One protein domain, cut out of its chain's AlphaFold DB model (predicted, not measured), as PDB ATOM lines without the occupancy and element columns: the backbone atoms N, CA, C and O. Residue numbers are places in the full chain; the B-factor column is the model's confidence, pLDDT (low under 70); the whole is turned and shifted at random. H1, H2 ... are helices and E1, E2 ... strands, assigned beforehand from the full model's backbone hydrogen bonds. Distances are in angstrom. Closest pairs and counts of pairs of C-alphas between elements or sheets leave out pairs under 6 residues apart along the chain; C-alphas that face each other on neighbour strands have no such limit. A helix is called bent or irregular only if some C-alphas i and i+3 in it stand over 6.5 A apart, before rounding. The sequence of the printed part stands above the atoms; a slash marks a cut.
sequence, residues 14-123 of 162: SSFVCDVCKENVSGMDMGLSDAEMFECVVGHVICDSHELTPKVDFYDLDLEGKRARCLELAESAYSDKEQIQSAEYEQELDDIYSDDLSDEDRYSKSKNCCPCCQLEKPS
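AT A GLANCE: This is residues 14 to 123 of the 162 residues of an uncharacterized protein of marine sediment metagenome (UniProt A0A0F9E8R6). The model has two lobes in a row: at one end two small strand hairpins, E1 with E2 and E3 with E4, with the short helix H4 next to E3, and at the other end three helices, H1, H2 and H3, side by side in a triangle. The lobes are joined by residues 48 to 62 and by the link from H3 to H4. The printed part has 110 residues, in the order E1 E2 E3 E4 H1 H2 H3 H4, mixed in class, with under half of them in named elements; both sheets are antiparallel pairs. It is only just compact, close to loose, with a radius of gyration of the C-alphas of 15.6 A and spans of 46 by 31 by 19 A.

HOW THE PARTS SIT: E1, residues 14 to 17, and E2, residues 24 to 28, form a hairpin, with N 16 and O 25 2.9 A apart. E3, residues 37 to 39, and E4, residues 45 to 47, form another, with N 38 and O 46 2.8 A apart. The closest C-alphas of E1 and E4 are those of Val 17 and Val 45, 6.7 A. H1, residues 63 to 73, touches H2, residues 81 to 86, at Arg 67 and Ile 84, C-alphas 6.3 A apart, in a helical hairpin. H1 touches H3, residues 90 to 100, the same way at a shallow tilt of 15 degrees, closest at C-alphas 63 and 90, 5.5 A. H4, residues 103 to 107, is apart from H3; its Arg 106 and Phe 38 of E3 have C-alphas 4.4 A apart. Every O i to N i+4 pair is within hydrogen-bond range in H1, H2 and H3; H4 has 0 of 1, and 1 of 2 O i to N i+3 pairs.

IN THESE COORDINATES: E1 begins at C-alpha 14, (-40.249, 62.472, 80.195). H1 measures 15.5 A and H3 15.3 A. H4, irregular but only just, with C-alphas 103 and 106 6.6 A apart, ends at C-alpha 107, (-30.809, 51.700, 79.973).

THE WHOLE: The C-alphas of Met 28 and Glu 88 are farthest apart, 46.8 A. The printed part has no cut, and the link from E4 to H1 is long. Confidence is under 70 in residues 54 to 57, 75 to 79 and 100 to 108.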
ATOM      1  N   SER A  14     -40.590  63.741  80.828       83.38
ATOM      2  CA  SER A  14     -40.249  62.472  80.195       83.38
ATOM      3  C   SER A  14     -41.522  61.645  80.023       83.38
ATOM      4  O   SER A  14     -42.407  61.653  80.883       83.38
ATOM      5  N   SER A  15     -41.626  60.926  78.910       87.44
ATOM      6  CA  SER A  15     -42.689  59.945  78.678       87.44
ATOM      7  C   SER A  15     -42.096  58.682  78.083       87.44
ATOM      8  O   SER A  15     -41.373  58.769  77.087       87.44
ATOM      9  N   PHE A  16     -42.446  57.534  78.650       89.69
ATOM     10  CA  PHE A  16     -42.015  56.221  78.191       89.69
ATOM     11  C   PHE A  16     -43.243  55.400  77.808       89.69
ATOM     12  O   PHE A  16     -44.239  55.375  78.532       89.69
ATOM     13  N   VAL A  17     -43.178  54.756  76.644       92.38
ATOM     14  CA  VAL A  17     -44.251  53.904  76.129       92.38
ATOM     15  C   VAL A  17     -43.698  52.503  75.962       92.38
ATOM     16  O   VAL A  17     -42.702  52.320  75.271       92.38
ATOM     17  N   CYS A  18     -44.354  51.515  76.564       92.62
ATOM     18  CA  CYS A  18     -43.944  50.129  76.391       92.62
ATOM     19  C   CYS A  18     -44.267  49.634  74.971       92.62
ATOM     20  O   CYS A  18     -45.418  49.679  74.533       92.62
ATOM     21  N   ASP A  19     -43.286  49.056  74.281       91.62
ATOM     22  CA  ASP A  19     -43.440  48.543  72.915       91.62
ATOM     23  C   ASP A  19     -44.372  47.329  72.796       91.62
ATOM     24  O   ASP A  19     -44.869  47.044  71.702       91.62
ATOM     25  N   VAL A  20     -44.653  46.654  73.914       91.00
ATOM     26  CA  VAL A  20     -45.492  45.451  73.989       91.00
ATOM     27  C   VAL A  20     -46.942  45.784  74.332       91.00
ATOM     28  O   VAL A  20     -47.844  45.441  73.572       91.00
ATOM     29  N   CYS A  21     -47.197  46.423  75.480       91.81
ATOM     30  CA  CYS A  21     -48.564  46.712  75.937       91.81
ATOM     31  C   CYS A  21     -49.062  48.110  75.581       91.81
ATOM     32  O   CYS A  21     -50.247  48.383  75.768       91.81
ATOM     33  N   LYS A  22     -48.186  48.984  75.069       91.12
ATOM     34  CA  LYS A  22     -48.499  50.378  74.713       91.12
ATOM     35  C   LYS A  22     -48.956  51.235  75.894       91.12
ATOM     36  O   LYS A  22     -49.526  52.306  75.696       91.12
ATOM     37  N   GLU A  23     -48.686  50.783  77.116       91.25
ATOM     38  CA  GLU A  23     -48.865  51.595  78.311       91.25
ATOM     39  C   GLU A  23     -47.900  52.780  78.272       91.25
ATOM     40  O   GLU A  23     -46.719  52.614  77.965       91.25
ATOM     41  N   ASN A  24     -48.431  53.973  78.531       91.75
ATOM     42  CA  ASN A  24     -47.687  55.224  78.522       91.75
ATOM     43  C   ASN A  24     -47.595  55.757  79.948       91.75
ATOM     44  O   ASN A  24     -48.620  56.073  80.557       91.75
ATOM     45  N   VAL A  25     -46.371  55.899  80.440       90.31
ATOM     46  CA  VAL A  25     -46.071  56.494  81.738       90.31
ATOM     47  C   VAL A  25     -45.334  57.802  81.480       90.31
ATOM     48  O   VAL A  25     -44.315  57.835  80.790       90.31
ATOM     49  N   SER A  26     -45.852  58.906  82.022       89.88
ATOM     50  CA  SER A  26     -45.273  60.242  81.839       89.88
ATOM     51  C   SER A  26     -45.175  61.001  83.159       89.88
ATOM     52  O   SER A  26     -46.133  61.001  83.932       89.88
ATOM     53  N   GLY A  27     -44.069  61.710  83.370       85.38
ATOM     54  CA  GLY A  27     -43.793  62.468  84.591       85.38
ATOM     55  C   GLY A  27     -42.743  63.559  84.370       85.38
ATOM     56  O   GLY A  27     -42.076  63.591  83.336       85.38
ATOM     57  N   MET A  28     -42.615  64.490  85.318       81.06
ATOM     58  CA  MET A  28     -41.513  65.466  85.302       81.06
ATOM     59  C   MET A  28     -40.253  64.821  85.864       81.06
ATOM     60  O   MET A  28     -40.340  64.162  86.895       81.06
ATOM     61  N   ASP A  29     -39.119  65.039  85.195       82.12
ATOM     62  CA  ASP A  29     -37.800  64.543  85.611       82.12
ATOM     63  C   ASP A  29     -37.772  63.024  85.879       82.12
ATOM     64  O   ASP A  29     -37.010  62.540  86.707       82.12
ATOM     65  N   MET A  30     -38.628  62.276  85.175       83.25
ATOM     66  CA  MET A  30     -38.843  60.845  85.380       83.25
ATOM     67  C   MET A  30     -37.850  60.018  84.556       83.25
ATOM     68  O   MET A  30     -37.681  60.275  83.357       83.25
ATOM     69  N   GLY A  31     -37.219  59.028  85.188       84.00
ATOM     70  CA  GLY A  31     -36.372  58.026  84.536       84.00
ATOM     71  C   GLY A  31     -37.127  56.744  84.168       84.00
ATOM     72  O   GLY A  31     -38.293  56.565  84.519       84.00
ATOM     73  N   LEU A  32     -36.451  55.819  83.478       84.75
ATOM     74  CA  LEU A  32     -37.000  54.482  83.197       84.75
ATOM     75  C   LEU A  32     -37.289  53.691  84.484       84.75
ATOM     76  O   LEU A  32     -38.270  52.953  84.544       84.75
ATOM     77  N   SER A  33     -36.476  53.887  85.529       83.06
ATOM     78  CA  SER A  33     -36.691  53.312  86.863       83.06
ATOM     79  C   SER A  33     -38.013  53.740  87.482       83.06
ATOM     80  O   SER A  33     -38.778  52.891  87.930       83.06
ATOM     81  N   ASP A  34     -38.306  55.039  87.450       85.50
ATOM     82  CA  ASP A  34     -39.549  55.602  87.980       85.50
ATOM     83  C   ASP A  34     -40.780  55.156  87.178       85.50
ATOM     84  O   ASP A  34     -41.896  55.144  87.694       85.50
ATOM     85  N   ALA A  35     -40.579  54.806  85.906       86.00
ATOM     86  CA  ALA A  35     -41.622  54.308  85.022       86.00
ATOM     87  C   ALA A  35     -41.862  52.792  85.144       86.00
ATOM     88  O   ALA A  35     -42.743  52.284  84.452       86.00
ATOM     89  N   GLU A  36     -41.082  52.076  85.969       89.31
ATOM     90  CA  GLU A  36     -41.058  50.605  86.019       89.31
ATOM     91  C   GLU A  36     -40.851  49.992  84.617       89.31
ATOM     92  O   GLU A  36     -41.526  49.046  84.198       89.31
ATOM     93  N   MET A  37     -39.931  50.590  83.851       90.25
ATOM     94  CA  MET A  37     -39.551  50.151  82.509       90.25
ATOM     95  C   MET A  37     -38.034  50.004  82.364       90.25
ATOM     96  O   MET A  37     -37.247  50.533  83.150       90.25
ATOM     97  N   PHE A  38     -37.617  49.302  81.319       87.81
ATOM     98  CA  PHE A  38     -36.232  49.189  80.889       87.81
ATOM     99  C   PHE A  38     -36.127  49.344  79.369       87.81
ATOM    100  O   PHE A  38     -37.059  49.054  78.620       87.81
ATOM    101  N   GLU A  39     -34.965  49.776  78.910       88.38
ATOM    102  CA  GLU A  39     -34.562  49.858  77.519       88.38
ATOM    103  C   GLU A  39     -33.528  48.761  77.242       88.38
ATOM    104  O   GLU A  39     -32.574  48.562  77.997       88.38
ATOM    105  N   CYS A  40     -33.736  47.989  76.176       86.44
ATOM    106  CA  CYS A  40     -32.752  46.993  75.756       86.44
ATOM    107  C   CYS A  40     -31.646  47.614  74.892       86.44
ATOM    108  O   CYS A  40     -31.841  48.668  74.302       86.44
ATOM    109  N   VAL A  41     -30.532  46.906  74.680       81.94
ATOM    110  CA  VAL A  41     -29.408  47.361  73.820       81.94
ATOM    111  C   VAL A  41     -29.775  47.686  72.359       81.94
ATOM    112  O   VAL A  41     -28.954  48.213  71.613       81.94
ATOM    113  N   VAL A  42     -30.975  47.308  71.903       83.81
ATOM    114  CA  VAL A  42     -31.500  47.643  70.563       83.81
ATOM    115  C   VAL A  42     -32.316  48.943  70.578       83.81
ATOM    116  O   VAL A  42     -32.541  49.520  69.519       83.81
ATOM    117  N   GLY A  43     -32.735  49.411  71.756       87.56
ATOM    118  CA  GLY A  43     -33.558  50.606  71.948       87.56
ATOM    119  C   GLY A  43     -35.054  50.340  72.148       87.56
ATOM    120  O   GLY A  43     -35.847  51.270  72.069       87.56
ATOM    121  N   HIS A  44     -35.480  49.088  72.373       90.31
ATOM    122  CA  HIS A  44     -36.879  48.805  72.735       90.31
ATOM    123  C   HIS A  44     -37.136  49.141  74.199       90.31
ATOM    124  O   HIS A  44     -36.385  48.661  75.054       90.31
ATOM    125  N   VAL A  45     -38.229  49.853  74.473       91.69
ATOM    126  CA  VAL A  45     -38.664  50.223  75.826       91.69
ATOM    127  C   VAL A  45     -39.768  49.271  76.280       91.69
ATOM    128  O   VAL A  45     -40.816  49.150  75.646       91.69
ATOM    129  N   ILE A  46     -39.544  48.561  77.382       91.88
ATOM    130  CA  ILE A  46     -40.395  47.469  77.862       91.88
ATOM    131  C   ILE A  46     -40.687  47.683  79.346       91.88
ATOM    132  O   ILE A  46     -39.781  47.990  80.109       91.88
ATOM    133  N   CYS A  47     -41.938  47.517  79.774       91.50
ATOM    134  CA  CYS A  47     -42.261  47.542  81.200       91.50
ATOM    135  C   CYS A  47     -41.787  46.265  81.902       91.50
ATOM    136  O   CYS A  47     -41.787  45.188  81.301       91.50
ATOM    137  N   ASP A  48     -41.464  46.369  83.188       88.19
ATOM    138  CA  ASP A  48     -40.895  45.275  83.985       88.19
ATOM    139  C   ASP A  48     -41.802  44.024  83.985       88.19
ATOM    140  O   ASP A  48     -41.327  42.892  83.980       88.19
ATOM    141  N   SER A  49     -43.125  44.200  83.866       88.94
ATOM    142  CA  SER A  49     -44.099  43.095  83.761       88.94
ATOM    143  C   SER A  49     -43.969  42.234  82.495       88.94
ATOM    144  O   SER A  49     -44.509  41.127  82.437       88.94
ATOM    145  N   HIS A  50     -43.285  42.743  81.471       88.25
ATOM    146  CA  HIS A  50     -43.023  42.057  80.208       88.25
ATOM    147  C   HIS A  50     -41.565  41.627  80.055       88.25
ATOM    148  O   HIS A  50     -41.203  41.126  78.987       88.25
ATOM    149  N   GLU A  51     -40.742  41.803  81.088       87.19
ATOM    150  CA  GLU A  51     -39.378  41.299  81.082       87.19
ATOM    151  C   GLU A  51     -39.374  39.777  80.912       87.19
ATOM    152  O   GLU A  51     -40.074  39.044  81.617       87.19
ATOM    153  N   LEU A  52     -38.582  39.293  79.956       83.50
ATOM    154  CA  LEU A  52     -38.324  37.868  79.838       83.50
ATOM    155  C   LEU A  52     -37.224  37.483  80.815       83.50
ATOM    156  O   LEU A  52     -36.135  38.055  80.791       83.50
ATOM    157  N   THR A  53     -37.469  36.439  81.599       70.75
ATOM    158  CA  THR A  53     -36.377  35.724  82.252       70.75
ATOM    159  C   THR A  53     -35.525  35.083  81.156       70.75
ATOM    160  O   THR A  53     -36.071  34.312  80.351       70.75
ATOM    161  N   PRO A  54     -34.219  35.384  81.062       65.75
ATOM    162  CA  PRO A  54     -33.365  34.725  80.088       65.75
ATOM    163  C   PRO A  54     -33.456  33.206  80.288       65.75
ATOM    164  O   PRO A  54     -33.450  32.720  81.411       65.75
ATOM    165  N   LYS A  55     -33.548  32.437  79.192       59.41
ATOM    166  CA  LYS A  55     -33.707  30.963  79.235       59.41
ATOM    167  C   LYS A  55     -32.554  30.228  79.929       59.41
ATOM    168  O   LYS A  55     -32.670  29.035  80.184       59.41
ATOM    169  N   VAL A  56     -31.452  30.929  80.163       60.81
ATOM    170  CA  VAL A  56     -30.341  30.498  81.001       60.81
ATOM    171  C   VAL A  56     -30.050  31.677  81.920       60.81
ATOM    172  O   VAL A  56     -29.534  32.705  81.454       60.81
ATOM    173  N   ASP A  57     -30.483  31.565  83.173       64.62
ATOM    174  CA  ASP A  57     -30.168  32.549  84.199       64.62
ATOM    175  C   ASP A  57     -28.678  32.440  84.558       64.62
ATOM    176  O   ASP A  57     -28.066  31.385  84.386       64.62
ATOM    177  N   PHE A  58     -28.069  33.523  85.035       71.94
ATOM    178  CA  PHE A  58     -26.672  33.511  85.472       71.94
ATOM    179  C   PHE A  58     -26.434  32.437  86.545       71.94
ATOM    180  O   PHE A  58     -25.439  31.719  86.500       71.94
ATOM    181  N   TYR A  59     -27.400  32.260  87.447       71.12
ATOM    182  CA  TYR A  59     -27.358  31.250  88.504       71.12
ATOM    183  C   TYR A  59     -27.569  29.810  88.008       71.12
ATOM    184  O   TYR A  59     -27.278  28.877  88.750       71.12
ATOM    185  N   ASP A  60     -28.023  29.628  86.764       75.81
ATOM    186  CA  ASP A  60     -28.149  28.317  86.117       75.81
ATOM    187  C   ASP A  60     -26.885  27.928  85.321       75.81
ATOM    188  O   ASP A  60     -26.803  26.815  84.790       75.81
ATOM    189  N   LEU A  61     -25.910  28.838  85.193       79.06
ATOM    190  CA  LEU A  61     -24.642  28.586  84.512       79.06
ATOM    191  C   LEU A  61     -23.654  27.859  85.429       79.06
ATOM    192  O   LEU A  61     -23.632  28.063  86.642       79.06
ATOM    193  N   ASP A  62     -22.789  27.047  84.824       85.38
ATOM    194  CA  ASP A  62     -21.605  26.517  85.494       85.38
ATOM    195  C   ASP A  62     -20.533  27.606  85.674       85.38
ATOM    196  O   ASP A  62     -20.630  28.703  85.121       85.38
ATOM    197  N   LEU A  63     -19.482  27.310  86.445       84.12
ATOM    198  CA  LEU A  63     -18.378  28.242  86.714       84.12
ATOM    199  C   LEU A  63     -17.800  28.883  85.436       84.12
ATOM    200  O   LEU A  63     -17.510  30.080  85.412       84.12
ATOM    201  N   GLU A  64     -17.642  28.105  84.361       86.00
ATOM    202  CA  GLU A  64     -17.111  28.598  83.085       86.00
ATOM    203  C   GLU A  64     -18.110  29.533  82.381       86.00
ATOM    204  O   GLU A  64     -17.723  30.603  81.902       86.00
ATOM    205  N   GLY A  65     -19.401  29.187  82.388       83.56
ATOM    206  CA  GLY A  65     -20.480  30.023  81.873       83.56
ATOM    207  C   GLY A  65     -20.651  31.330  82.649       83.56
ATOM    208  O   GLY A  65     -20.751  32.393  82.028       83.56
ATOM    209  N   LYS A  66     -20.616  31.286  83.988       85.19
ATOM    210  CA  LYS A  66     -20.646  32.481  84.849       85.19
ATOM    211  C   LYS A  66     -19.469  33.399  84.535       85.19
ATOM    212  O   LYS A  66     -19.653  34.588  84.282       85.19
ATOM    213  N   ARG A  67     -18.264  32.836  84.425       85.56
ATOM    214  CA  ARG A  67     -17.041  33.585  84.111       85.56
ATOM    215  C   ARG A  67     -17.110  34.253  82.740       85.56
ATOM    216  O   ARG A  67     -16.706  35.406  82.604       85.56
ATOM    217  N   ALA A  68     -17.637  33.559  81.732       84.75
ATOM    218  CA  ALA A  68     -17.849  34.135  80.408       84.75
ATOM    219  C   ALA A  68     -18.836  35.314  80.449       84.75
ATOM    220  O   ALA A  68     -18.581  36.340  79.820       84.75
ATOM    221  N   ARG A  69     -19.920  35.198  81.230       79.31
ATOM    222  CA  ARG A  69     -20.919  36.261  81.401       79.31
ATOM    223  C   ARG A  69     -20.350  37.489  82.121       79.31
ATOM    224  O   ARG A  69     -20.554  38.604  81.653       79.31
ATOM    225  N   CYS A  70     -19.600  37.299  83.207       81.00
ATOM    226  CA  CYS A  70     -18.920  38.395  83.903       81.00
ATOM    227  C   CYS A  70     -17.906  39.093  82.981       81.00
ATOM    228  O   CYS A  70     -17.833  40.315  82.956       81.00
ATOM    229  N   LEU A  71     -17.160  38.340  82.163       83.25
ATOM    230  CA  LEU A  71     -16.221  38.921  81.193       83.25
ATOM    231  C   LEU A  71     -16.908  39.741  80.091       83.25
ATOM    232  O   LEU A  71     -16.309  40.707  79.620       83.25
ATOM    233  N   GLU A  72     -18.120  39.357  79.677       77.06
ATOM    234  CA  GLU A  72     -18.944  40.129  78.736       77.06
ATOM    235  C   GLU A  72     -19.354  41.482  79.342       77.06
ATOM    236  O   GLU A  72     -19.303  42.502  78.659       77.06
ATOM    237  N   LEU A  73     -19.692  41.506  80.635       71.81
ATOM    238  CA  LEU A  73     -20.125  42.709  81.359       71.81
ATOM    239  C   LEU A  73     -18.970  43.621  81.796       71.81
ATOM    240  O   LEU A  73     -19.134  44.840  81.852       71.81
ATOM    241  N   ALA A  74     -17.778  43.064  82.011       73.94
ATOM    242  CA  ALA A  74     -16.579  43.807  82.409       73.94
ATOM    243  C   ALA A  74     -16.111  44.859  81.381       73.94
ATOM    244  O   ALA A  74     -15.209  45.642  81.662       73.94
ATOM    245  N   GLU A  75     -16.660  44.882  80.159       62.53
ATOM    246  CA  GLU A  75     -16.360  45.944  79.184       62.53
ATOM    247  C   GLU A  75     -17.053  47.273  79.504       62.53
ATOM    248  O   GLU A  75     -16.569  48.325  79.082       62.53
ATOM    249  N   SER A  76     -18.151  47.230  80.259       56.62
ATOM    250  CA  SER A  76     -18.925  48.399  80.688       56.62
ATOM    251  C   SER A  76     -18.888  48.648  82.197       56.62
ATOM    252  O   SER A  76     -19.336  49.705  82.631       56.62
ATOM    253  N   ALA A  77     -18.370  47.703  82.982       61.47
ATOM    254  CA  ALA A  77     -18.396  47.737  84.442       61.47
ATOM    255  C   ALA A  77     -17.046  48.138  85.078       61.47
ATOM    256  O   ALA A  77     -16.055  48.387  84.389       61.47
ATOM    257  N   TYR A  78     -17.017  48.231  86.414       60.81
ATOM    258  CA  TYR A  78     -15.821  48.572  87.200       60.81
ATOM    259  C   TYR A  78     -14.950  47.356  87.547       60.81
ATOM    260  O   TYR A  78     -13.850  47.527  88.081       60.81
ATOM    261  N   SER A  79     -15.428  46.144  87.272       65.06
ATOM    262  CA  SER A  79     -14.753  44.899  87.617       65.06
ATOM    263  C   SER A  79     -13.518  44.619  86.754       65.06
ATOM    264  O   SER A  79     -13.513  44.695  85.522       65.06
ATOM    265  N   ASP A  80     -12.423  44.248  87.421       76.88
ATOM    266  CA  ASP A  80     -11.174  43.895  86.754       76.88
ATOM    267  C   ASP A  80     -11.290  42.516  86.088       76.88
ATOM    268  O   ASP A  80     -11.495  41.494  86.750       76.88
ATOM    269  N   LYS A  81     -11.042  42.450  84.771       81.75
ATOM    270  CA  LYS A  81     -11.004  41.184  84.007       81.75
ATOM    271  C   LYS A  81     -10.063  40.143  84.625       81.75
ATOM    272  O   LYS A  81     -10.300  38.948  84.483       81.75
ATOM    273  N   GLU A  82      -9.002  40.584  85.299       81.31
ATOM    274  CA  GLU A  82      -8.052  39.708  85.992       81.31
ATOM    275  C   GLU A  82      -8.684  39.041  87.225       81.31
ATOM    276  O   GLU A  82      -8.475  37.847  87.424       81.31
ATOM    277  N   GLN A  83      -9.540  39.751  87.971       82.81
ATOM    278  CA  GLN A  83     -10.273  39.203  89.121       82.81
ATOM    279  C   GLN A  83     -11.300  38.154  88.684       82.81
ATOM    280  O   GLN A  83     -11.321  37.048  89.223       82.81
ATOM    281  N   ILE A  84     -12.067  38.447  87.627       84.25
ATOM    282  CA  ILE A  84     -13.003  37.487  87.018       84.25
ATOM    283  C   ILE A  84     -12.255  36.239  86.529       84.25
ATOM    284  O   ILE A  84     -12.750  35.115  86.614       84.25
ATOM    285  N   GLN A  85     -11.036  36.414  86.007       85.88
ATOM    286  CA  GLN A  85     -10.221  35.300  85.537       85.88
ATOM    287  C   GLN A  85      -9.557  34.488  86.657       85.88
ATOM    288  O   GLN A  85      -9.279  33.301  86.464       85.88
ATOM    289  N   SER A  86      -9.285  35.104  87.800       86.44
ATOM    290  CA  SER A  86      -8.748  34.409  88.967       86.44
ATOM    291  C   SER A  86      -9.815  33.717  89.808       86.44
ATOM    292  O   SER A  86      -9.438  32.954  90.688       86.44
ATOM    293  N   ALA A  87     -11.104  33.965  89.548       85.88
ATOM    294  CA  ALA A  87     -12.186  33.381  90.326       85.88
ATOM    295  C   ALA A  87     -12.158  31.843  90.250       85.88
ATOM    296  O   ALA A  87     -12.237  31.258  89.161       85.88
ATOM    297  N   GLU A  88     -12.027  31.197  91.409       86.75
ATOM    298  CA  GLU A  88     -11.979  29.733  91.539       86.75
ATOM    299  C   GLU A  88     -13.342  29.150  91.931       86.75
ATOM    300  O   GLU A  88     -13.604  27.967  91.694       86.75
ATOM    301  N   TYR A  89     -14.220  29.980  92.499       86.62
ATOM    302  CA  TYR A  89     -15.516  29.568  93.027       86.62
ATOM    303  C   TYR A  89     -16.659  30.365  92.403       86.62
ATOM    304  O   TYR A  89     -16.531  31.553  92.121       86.62
ATOM    305  N   GLU A  90     -17.816  29.717  92.250       84.00
ATOM    306  CA  GLU A  90     -19.014  30.362  91.698       84.00
ATOM    307  C   GLU A  90     -19.456  31.570  92.529       84.00
ATOM    308  O   GLU A  90     -19.866  32.567  91.955       84.00
ATOM    309  N   GLN A  91     -19.296  31.516  93.856       84.19
ATOM    310  CA  GLN A  91     -19.627  32.630  94.752       84.19
ATOM    311  C   GLN A  91     -18.835  33.903  94.445       84.19
ATOM    312  O   GLN A  91     -19.393  34.988  94.519       84.19
ATOM    313  N   GLU A  92     -17.563  33.785  94.051       86.00
ATOM    314  CA  GLU A  92     -16.749  34.953  93.692       86.00
ATOM    315  C   GLU A  92     -17.283  35.616  92.415       86.00
ATOM    316  O   GLU A  92     -17.277  36.836  92.297       86.00
ATOM    317  N   LEU A  93     -17.790  34.818  91.470       85.06
ATOM    318  CA  LEU A  93     -18.423  35.320  90.251       85.06
ATOM    319  C   LEU A  93     -19.828  35.872  90.511       85.06
ATOM    320  O   LEU A  93     -20.206  36.837  89.858       85.06
ATOM    321  N   ASP A  94     -20.583  35.288  91.446       83.06
ATOM    322  CA  ASP A  94     -21.894  35.789  91.875       83.06
ATOM    323  C   ASP A  94     -21.769  37.178  92.517       83.06
ATOM    324  O   ASP A  94     -22.532  38.079  92.168       83.06
ATOM    325  N   ASP A  95     -20.774  37.368  93.391       82.25
ATOM    326  CA  ASP A  95     -20.490  38.658  94.025       82.25
ATOM    327  C   ASP A  95     -20.084  39.709  92.976       82.25
ATOM    328  O   ASP A  95     -20.655  40.797  92.946       82.25
ATOM    329  N   ILE A  96     -19.178  39.363  92.047       81.94
ATOM    330  CA  ILE A  96     -18.772  40.264  90.950       81.94
ATOM    331  C   ILE A  96     -19.965  40.613  90.051       81.94
ATOM    332  O   ILE A  96     -20.172  41.776  89.718       81.94
ATOM    333  N   TYR A  97     -20.763  39.615  89.664       78.25
ATOM    334  CA  TYR A  97     -21.943  39.824  88.831       78.25
ATOM    335  C   TYR A  97     -22.959  40.739  89.517       78.25
ATOM    336  O   TYR A  97     -23.503  41.623  88.869       78.25
ATOM    337  N   SER A  98     -23.196  40.559  90.818       74.25
ATOM    338  CA  SER A  98     -24.117  41.406  91.577       74.25
ATOM    339  C   SER A  98     -23.610  42.839  91.744       74.25
ATOM    340  O   SER A  98     -24.426  43.755  91.712       74.25
ATOM    341  N   ASP A  99     -22.306  43.037  91.949       71.38
ATOM    342  CA  ASP A  99     -21.710  44.370  92.114       71.38
ATOM    343  C   ASP A  99     -21.672  45.157  90.793       71.38
ATOM    344  O   ASP A  99     -21.792  46.383  90.793       71.38
ATOM    345  N   ASP A 100     -21.537  44.456  89.664       66.94
ATOM    346  CA  ASP A 100     -21.555  45.053  88.326       66.94
ATOM    347  C   ASP A 100     -22.966  45.367  87.812       66.94
ATOM    348  O   ASP A 100     -23.104  46.142  86.862       66.94
ATOM    349  N   LEU A 101     -24.008  44.786  88.419       59.84
ATOM    350  CA  LEU A 101     -25.394  45.122  88.105       59.84
ATOM    351  C   LEU A 101     -25.761  46.461  88.760       59.84
ATOM    352  O   LEU A 101     -26.108  46.534  89.941       59.84
ATOM    353  N   SER A 102     -25.666  47.545  87.997       54.84
ATOM    354  CA  SER A 102     -25.982  48.894  88.467       54.84
ATOM    355  C   SER A 102     -27.472  49.223  88.296       54.84
ATOM    356  O   SER A 102     -28.140  48.729  87.393       54.84
ATOM    357  N   ASP A 103     -28.016  50.162  89.078       48.41
ATOM    358  CA  ASP A 103     -29.362  50.711  88.811       48.41
ATOM    359  C   ASP A 103     -29.463  51.396  87.419       48.41
ATOM    360  O   ASP A 103     -30.566  51.626  86.910       48.41
ATOM    361  N   GLU A 104     -28.325  51.687  86.765       52.47
ATOM    362  CA  GLU A 104     -28.250  52.176  85.379       52.47
ATOM    363  C   GLU A 104     -28.508  51.073  84.331       52.47
ATOM    364  O   GLU A 104     -28.742  51.377  83.157       52.47
ATOM    365  N   ASP A 105     -28.592  49.801  84.735       60.91
ATOM    366  CA  ASP A 105     -28.836  48.647  83.855       60.91
ATOM    367  C   ASP A 105     -30.206  48.690  83.168       60.91
ATOM    368  O   ASP A 105     -30.455  47.987  82.180       60.91
ATOM    369  N   ARG A 106     -31.109  49.552  83.653       69.56
ATOM    370  CA  ARG A 106     -32.378  49.827  82.979       69.56
ATOM    371  C   ARG A 106     -32.192  50.463  81.605       69.56
ATOM    372  O   ARG A 106     -33.128  50.376  80.827       69.56
ATOM    373  N   TYR A 107     -31.043  51.057  81.276       66.50
ATOM    374  CA  TYR A 107     -30.809  51.700  79.973       66.50
ATOM    375  C   TYR A 107     -30.116  50.811  78.931       66.50
ATOM    376  O   TYR A 107     -29.834  51.274  77.827       66.50
ATOM    377  N   SER A 108     -29.801  49.550  79.238       68.75
ATOM    378  CA  SER A 108     -29.081  48.676  78.297       68.75
ATOM    379  C   SER A 108     -29.258  47.187  78.603       68.75
ATOM    380  O   SER A 108     -28.312  46.404  78.508       68.75
ATOM    381  N   LYS A 109     -30.482  46.743  78.923       77.38
ATOM    382  CA  LYS A 109     -30.723  45.310  79.153       77.38
ATOM    383  C   LYS A 109     -30.400  44.474  77.913       77.38
ATOM    384  O   LYS A 109     -30.665  44.856  76.767       77.38
ATOM    385  N   SER A 110     -29.856  43.283  78.152       80.06
ATOM    386  CA  SER A 110     -29.511  42.332  77.092       80.06
ATOM    387  C   SER A 110     -30.716  42.003  76.201       80.06
ATOM    388  O   SER A 110     -31.866  41.954  76.646       80.06
ATOM    389  N   LYS A 111     -30.444  41.682  74.928       83.06
ATOM    390  CA  LYS A 111     -31.460  41.237  73.955       83.06
ATOM    391  C   LYS A 111     -32.258  40.025  74.438       83.06
ATOM    392  O   LYS A 111     -33.374  39.819  73.969       83.06
ATOM    393  N   ASN A 112     -31.696  39.225  75.341       80.38
ATOM    394  CA  ASN A 112     -32.322  38.009  75.862       80.38
ATOM    395  C   ASN A 112     -33.473  38.290  76.836       80.38
ATOM    396  O   ASN A 112     -34.365  37.456  76.948       80.38
ATOM    397  N   CYS A 113     -33.486  39.460  77.480       82.38
ATOM    398  CA  CYS A 113     -34.550  39.859  78.406       82.38
ATOM    399  C   CYS A 113     -35.699  40.603  77.699       82.38
ATOM    400  O   CYS A 113     -36.748  40.855  78.286       82.38
ATOM    401  N   CYS A 114     -35.514  40.976  76.426       87.31
ATOM    402  CA  CYS A 114     -36.479  41.766  75.668       87.31
ATOM    403  C   CYS A 114     -37.397  40.871  74.809       87.31
ATOM    404  O   CYS A 114     -36.913  40.219  73.876       87.31
ATOM    405  N   PRO A 115     -38.726  40.891  75.025       90.69
ATOM    406  CA  PRO A 115     -39.670  40.081  74.254       90.69
ATOM    407  C   PRO A 115     -39.780  40.489  72.780       90.69
ATOM    408  O   PRO A 115     -40.095  39.640  71.943       90.69
ATOM    409  N   CYS A 116     -39.480  41.746  72.437       90.38
ATOM    410  CA  CYS A 116     -39.427  42.208  71.047       90.38
ATOM    411  C   CYS A 116     -38.181  41.676  70.326       90.38
ATOM    412  O   CYS A 116     -38.265  41.218  69.188       90.38
ATOM    413  N   CYS A 117     -37.021  41.665  70.994       89.56
ATOM    414  CA  CYS A 117     -35.783  41.104  70.443       89.56
ATOM    415  C   CYS A 117     -35.864  39.585  70.248       89.56
ATOM    416  O   CYS A 117     -35.323  39.068  69.274       89.56
ATOM    417  N   GLN A 118     -36.544  38.878  71.155       89.19
ATOM    418  CA  GLN A 118     -36.770  37.431  71.056       89.19
ATOM    419  C   GLN A 118     -37.964  37.059  70.161       89.19
ATOM    420  O   GLN A 118     -38.244  35.874  69.989       89.19
ATOM    421  N   LEU A 119     -38.661  38.049  69.587       89.38
ATOM    422  CA  LEU A 119     -39.860  37.876  68.756       89.38
ATOM    423  C   LEU A 119     -41.011  37.121  69.455       89.38
ATOM    424  O   LEU A 119     -41.911  36.619  68.783       89.38
ATOM    425  N   GLU A 120     -41.026  37.058  70.790       90.81
ATOM    426  CA  GLU A 120     -42.152  36.493  71.548       90.81
ATOM    427  C   GLU A 120     -43.354  37.444  71.534       90.81
ATOM    428  O   GLU A 120     -44.500  37.014  71.394       90.81
ATOM    429  N   LYS A 121     -43.081  38.750  71.638       91.12
ATOM    430  CA  LYS A 121     -44.062  39.825  71.456       91.12
ATOM    431  C   LYS A 121     -43.422  40.932  70.610       91.12
ATOM    432  O   LYS A 121     -42.887  41.888  71.175       91.12
ATOM    433  N   PRO A 122     -43.392  40.778  69.275       90.31
ATOM    434  CA  PRO A 122     -42.788  41.771  68.396       90.31
ATOM    435  C   PRO A 122     -43.548  43.098  68.480       90.31
ATOM    436  O   PRO A 122     -44.767  43.110  68.662       90.31
ATOM    437  N   SER A 123     -42.827  44.207  68.340       89.75
ATOM    438  CA  SER A 123     -43.442  45.531  68.279       89.75
ATOM    439  C   SER A 123     -44.241  45.706  66.982       89.75
ATOM    440  O   SER A 123     -43.986  45.040  65.974       89.75
TER     441      SER A 123